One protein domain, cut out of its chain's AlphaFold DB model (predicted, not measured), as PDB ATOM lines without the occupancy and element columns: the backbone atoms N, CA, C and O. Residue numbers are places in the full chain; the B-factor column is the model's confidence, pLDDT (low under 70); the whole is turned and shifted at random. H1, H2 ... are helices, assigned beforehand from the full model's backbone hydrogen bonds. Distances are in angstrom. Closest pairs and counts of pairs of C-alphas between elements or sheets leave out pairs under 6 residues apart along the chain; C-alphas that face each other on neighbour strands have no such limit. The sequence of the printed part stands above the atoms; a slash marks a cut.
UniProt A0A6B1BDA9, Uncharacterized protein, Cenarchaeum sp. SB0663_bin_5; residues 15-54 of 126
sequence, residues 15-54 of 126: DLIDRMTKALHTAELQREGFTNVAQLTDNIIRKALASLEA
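What this domain is: This is residues 15 to 54 of the 126 residues of an uncharacterized protein of Cenarchaeum sp. SB0663_bin_5 (UniProt A0A6B1BDA9). Three helices make a T lying on its side: H1 and the short H2 follow each other as a column, and the long H3 starts beside this column and leads away from it at about a right angle to H1. Residues 44 to 54, of which 44 to 53 belong to H3, stick out as a free arm. The printed part has 40 residues with three named helices, in the order H1, H2, H3, and no named strand; the class is all helix. The whole is only just loose, close to compact, with a radius of gyration of the C-alphas of 10.9 A, and it is flat, spanning 31 by 24 by 13 A.

How they stand to each other: H1, residues 15 to 24, is close to but not clearly touching H2, residues 27 to 31; their closest C-alphas, those of Leu 24 and Gln 30, are 6.5 A apart. H1 touches H3, residues 37 to 53, which meets it with residues 37 to 40 alone. The closest C-alphas of this pair, those of Thr 21 and Val 37, are 6.2 A apart. The lines of H1 and H3 are about perpendicular, at 77 degrees. H2 and H3 are apart. In H1, H2 and H3 every O i to N i+4 pair is within hydrogen-bond range.

Where its parts are: H1 runs from Asp 15, C-alpha at (8.583, 18.343, -8.519), to Leu 24, 14.5 A from first to last C-alpha. H2 runs from Ala 27 to Arg 31, 6.1 A. H3 runs 23.6 A, from Val 37, C-alpha at (7.643, 6.631, -13.663), to Glu 53, C-alpha at (26.824, -1.870, -2.922).

The domain as a whole: The two C-alphas farthest apart, those of His 25 and Ala 54, are 30.8 A apart. The printed part has no cut, and both links, H1 to H2 and H2 to H3, are tight. The mean pLDDT of the printed part is 89.2, and residue 54 is under 70.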
ATOM      1  N   ASP A  15       7.739  17.742  -7.481       97.38
ATOM      2  CA  ASP A  15       8.583  18.343  -8.519       97.38
ATOM      3  C   ASP A  15       9.511  17.315  -9.189       97.38
ATOM      4  O   ASP A  15       9.774  17.385 -10.392       97.38
ATOM      5  N   LEU A  16       9.988  16.325  -8.428       95.50
ATOM      6  CA  LEU A  16      10.813  15.250  -8.963       95.50
ATOM      7  C   LEU A  16       9.982  14.282  -9.813       95.50
ATOM      8  O   LEU A  16      10.441  13.883 -10.882       95.50
ATOM      9  N   ILE A  17       8.761  13.950  -9.377       95.69
ATOM     10  CA  ILE A  17       7.816  13.156 -10.177       95.69
ATOM     11  C   ILE A  17       7.536  13.859 -11.508       95.69
ATOM     12  O   ILE A  17       7.647  13.237 -12.561       95.69
ATOM     13  N   ASP A  18       7.267  15.163 -11.484       96.50
ATOM     14  CA  ASP A  18       6.973  15.941 -12.688       96.50
ATOM     15  C   ASP A  18       8.163  15.960 -13.658       96.50
ATOM     16  O   ASP A  18       7.992  15.830 -14.874       96.50
ATOM     17  N   ARG A  19       9.391  16.077 -13.136       95.88
ATOM     18  CA  ARG A  19      10.623  15.985 -13.935       95.88
ATOM     19  C   ARG A  19      10.800  14.607 -14.566       95.88
ATOM     20  O   ARG A  19      11.159  14.536 -15.738       95.88
ATOM     21  N   MET A  20      10.537  13.533 -13.822       95.06
ATOM     22  CA  MET A  20      10.618  12.164 -14.345       95.06
ATOM     23  C   MET A  20       9.557  11.907 -15.416       95.06
ATOM     24  O   MET A  20       9.879  11.362 -16.468       95.06
ATOM     25  N   THR A  21       8.325  12.374 -15.207       94.81
ATOM     26  CA  THR A  21       7.255  12.303 -16.211       94.81
ATOM     27  C   THR A  21       7.659  13.025 -17.494       94.81
ATOM     28  O   THR A  21       7.549  12.458 -18.575       94.81
ATOM     29  N   LYS A  22       8.214  14.241 -17.396       94.94
ATOM     30  CA  LYS A  22       8.743  14.964 -18.567       94.94
ATOM     31  C   LYS A  22       9.868  14.192 -19.260       94.94
ATOM     32  O   LYS A  22       9.882  14.123 -20.486       94.94
ATOM     33  N   ALA A  23      10.784  13.597 -18.496       93.31
ATOM     34  CA  ALA A  23      11.896  12.830 -19.047       93.31
ATOM     35  C   ALA A  23      11.425  11.601 -19.844       93.31
ATOM     36  O   ALA A  23      12.010  11.298 -20.882       93.31
ATOM     37  N   LEU A  24      10.349  10.923 -19.423       93.69
ATOM     38  CA  LEU A  24       9.785   9.769 -20.143       93.69
ATOM     39  C   LEU A  24       9.315  10.097 -21.567       93.69
ATOM     40  O   LEU A  24       9.243   9.208 -22.409       93.69
ATOM     41  N   HIS A  25       9.014  11.364 -21.855       91.94
ATOM     42  CA  HIS A  25       8.635  11.813 -23.196       91.94
ATOM     43  C   HIS A  25       9.840  12.136 -24.093       91.94
ATOM     44  O   HIS A  25       9.661  12.549 -25.237       91.94
ATOM     45  N   THR A  26      11.070  11.969 -23.600       93.25
ATOM     46  CA  THR A  26      12.275  12.153 -24.415       93.25
ATOM     47  C   THR A  26      12.514  10.947 -25.320       93.25
ATOM     48  O   THR A  26      12.300   9.797 -24.934       93.25
ATOM     49  N   ALA A  27      13.032  11.202 -26.524       89.69
ATOM     50  CA  ALA A  27      13.379  10.150 -27.481       89.69
ATOM     51  C   ALA A  27      14.469   9.192 -26.962       89.69
ATOM     52  O   ALA A  27      14.625   8.091 -27.477       89.69
ATOM     53  N   GLU A  28      15.260   9.604 -25.970       90.62
ATOM     54  CA  GLU A  28      16.234   8.743 -25.298       90.62
ATOM     55  C   GLU A  28      15.532   7.670 -24.462       90.62
ATOM     56  O   GLU A  28      15.657   6.486 -24.770       90.62
ATOM     57  N   LEU A  29      14.702   8.068 -23.493       89.12
ATOM     58  CA  LEU A  29      14.041   7.110 -22.602       89.12
ATOM     59  C   LEU A  29      12.979   6.256 -23.307       89.12
ATOM     60  O   LEU A  29      12.788   5.098 -22.935       89.12
ATOM     61  N   GLN A  30      12.340   6.776 -24.359       89.56
ATOM     62  CA  GLN A  30      11.438   5.978 -25.194       89.56
ATOM     63  C   GLN A  30      12.179   4.874 -25.958       89.56
ATOM     64  O   GLN A  30      11.676   3.754 -26.042       89.56
ATOM     65  N   ARG A  31      13.387   5.150 -26.478       90.75
ATOM     66  CA  ARG A  31      14.227   4.124 -27.126       90.75
ATOM     67  C   ARG A  31      14.713   3.067 -26.139       90.75
ATOM     68  O   ARG A  31      14.861   1.915 -26.527       90.75
ATOM     69  N   GLU A  32      14.926   3.445 -24.883       88.50
ATOM     70  CA  GLU A  32      15.266   2.509 -23.802       88.50
ATOM     71  C   GLU A  32      14.058   1.698 -23.291       88.50
ATOM     72  O   GLU A  32      14.225   0.791 -22.478       88.50
ATOM     73  N   GLY A  33      12.845   1.973 -23.787       92.25
ATOM     74  CA  GLY A  33      11.643   1.193 -23.485       92.25
ATOM     75  C   GLY A  33      10.956   1.557 -22.167       92.25
ATOM     76  O   GLY A  33      10.094   0.809 -21.702       92.25
ATOM     77  N   PHE A  34      11.295   2.693 -21.552       93.25
ATOM     78  CA  PHE A  34      10.619   3.144 -20.337       93.25
ATOM     79  C   PHE A  34       9.229   3.696 -20.650       93.25
ATOM     80  O   PHE A  34       9.075   4.616 -21.450       93.25
ATOM     81  N   THR A  35       8.209   3.161 -19.973       90.12
ATOM     82  CA  THR A  35       6.803   3.529 -20.233       90.12
ATOM     83  C   THR A  35       6.138   4.287 -19.090       90.12
ATOM     84  O   THR A  35       5.105   4.920 -19.290       90.12
ATOM     85  N   ASN A  36       6.699   4.229 -17.878       93.12
ATOM     86  CA  ASN A  36       6.111   4.861 -16.702       93.12
ATOM     87  C   ASN A  36       7.157   5.214 -15.636       93.12
ATOM     88  O   ASN A  36       8.275   4.692 -15.622       93.12
ATOM     89  N   VAL A  37       6.764   6.104 -14.717       93.62
ATOM     90  CA  VAL A  37       7.643   6.631 -13.663       93.62
ATOM     91  C   VAL A  37       8.102   5.526 -12.719       93.62
ATOM     92  O   VAL A  37       9.243   5.570 -12.274       93.62
ATOM     93  N   ALA A  38       7.274   4.514 -12.445       90.94
ATOM     94  CA  ALA A  38       7.651   3.416 -11.558       90.94
ATOM     95  C   ALA A  38       8.787   2.566 -12.150       90.94
ATOM     96  O   ALA A  38       9.756   2.295 -11.450       90.94
ATOM     97  N   GLN A  39       8.724   2.219 -13.440       91.31
ATOM     98  CA  GLN A  39       9.799   1.504 -14.143       91.31
ATOM     99  C   GLN A  39      11.097   2.309 -14.180       91.31
ATOM    100  O   GLN A  39      12.169   1.773 -13.896       91.31
ATOM    101  N   LEU A  40      11.003   3.599 -14.510       93.81
ATOM    102  CA  LEU A  40      12.164   4.484 -14.524       93.81
ATOM    103  C   LEU A  40      12.781   4.603 -13.121       93.81
ATOM    104  O   LEU A  40      13.993   4.491 -12.963       93.81
ATOM    105  N   THR A  41      11.939   4.767 -12.101       93.31
ATOM    106  CA  THR A  41      12.356   4.863 -10.697       93.31
ATOM    107  C   THR A  41      13.023   3.574 -10.227       93.31
ATOM    108  O   THR A  41      14.109   3.633  -9.659       93.31
ATOM    109  N   ASP A  42      12.424   2.412 -10.499       91.06
ATOM    110  CA  ASP A  42      12.995   1.104 -10.160       91.06
ATOM    111  C   ASP A  42      14.369   0.917 -10.819       91.06
ATOM    112  O   ASP A  42      15.327   0.543 -10.146       91.06
ATOM    113  N   ASN A  43      14.522   1.276 -12.100       91.56
ATOM    114  CA  ASN A  43      15.812   1.194 -12.786       91.56
ATOM    115  C   ASN A  43      16.876   2.116 -12.175       91.56
ATOM    116  O   ASN A  43      18.002   1.677 -11.933       91.56
ATOM    117  N   ILE A  44      16.523   3.377 -11.911       92.12
ATOM    118  CA  ILE A  44      17.434   4.360 -11.310       92.12
ATOM    119  C   ILE A  44      17.863   3.902  -9.918       92.12
ATOM    120  O   ILE A  44      19.056   3.900  -9.623       92.12
ATOM    121  N   ILE A  45      16.915   3.481  -9.076       91.56
ATOM    122  CA  ILE A  45      17.205   3.020  -7.717       91.56
ATOM    123  C   ILE A  45      18.071   1.763  -7.758       91.56
ATOM    124  O   ILE A  45      19.057   1.707  -7.035       91.56
ATOM    125  N   ARG A  46      17.778   0.787  -8.627       86.50
ATOM    126  CA  ARG A  46      18.624  -0.409  -8.778       86.50
ATOM    127  C   ARG A  46      20.050  -0.059  -9.173       86.50
ATOM    128  O   ARG A  46      20.975  -0.601  -8.585       86.50
ATOM    129  N   LYS A  47      20.238   0.846 -10.138       83.75
ATOM    130  CA  LYS A  47      21.575   1.302 -10.551       83.75
ATOM    131  C   LYS A  47      22.293   2.043  -9.422       83.75
ATOM    132  O   LYS A  47      23.474   1.808  -9.201       83.75
ATOM    133  N   ALA A  48      21.583   2.904  -8.695       84.00
ATOM    134  CA  ALA A  48      22.142   3.633  -7.564       84.00
ATOM    135  C   ALA A  48      22.537   2.687  -6.421       84.00
ATOM    136  O   ALA A  48      23.644   2.791  -5.909       84.00
ATOM    137  N   LEU A  49      21.674   1.732  -6.065       81.44
ATOM    138  CA  LEU A  49      21.967   0.713  -5.059       81.44
ATOM    139  C   LEU A  49      23.133  -0.168  -5.491       81.44
ATOM    140  O   LEU A  49      24.061  -0.319  -4.714       81.44
ATOM    141  N   ALA A  50      23.152  -0.647  -6.736       74.88
ATOM    142  CA  ALA A  50      24.283  -1.409  -7.259       74.88
ATOM    143  C   ALA A  50      25.596  -0.615  -7.171       74.88
ATOM    144  O   ALA A  50      26.628  -1.187  -6.852       74.88
ATOM    145  N   SER A  51      25.564   0.703  -7.392       72.38
ATOM    146  CA  SER A  51      26.735   1.569  -7.218       72.38
ATOM    147  C   SER A  51      27.125   1.789  -5.753       72.38
ATOM    148  O   SER A  51      28.304   1.983  -5.485       72.38
ATOM    149  N   LEU A  52      26.167   1.810  -4.822       70.81
ATOM    150  CA  LEU A  52      26.431   1.931  -3.382       70.81
ATOM    151  C   LEU A  52      26.928   0.610  -2.778       70.81
ATOM    152  O   LEU A  52      27.715   0.617  -1.837       70.81
ATOM    153  N   GLU A  53      26.439  -0.511  -3.302       72.12
ATOM    154  CA  GLU A  53      26.824  -1.870  -2.922       72.12
ATOM    155  C   GLU A  53      28.130  -2.304  -3.592       72.12
ATOM    156  O   GLU A  53      28.835  -3.164  -3.056       72.12
ATOM    157  N   ALA A  54      28.469  -1.720  -4.750       67.69
ATOM    158  CA  ALA A  54      29.738  -1.957  -5.412       67.69
ATOM    159  C   ALA A  54      30.867  -1.592  -4.451       67.69
ATOM    160  O   ALA A  54      30.983  -0.460  -3.973       67.69
TER     161      ALA A  54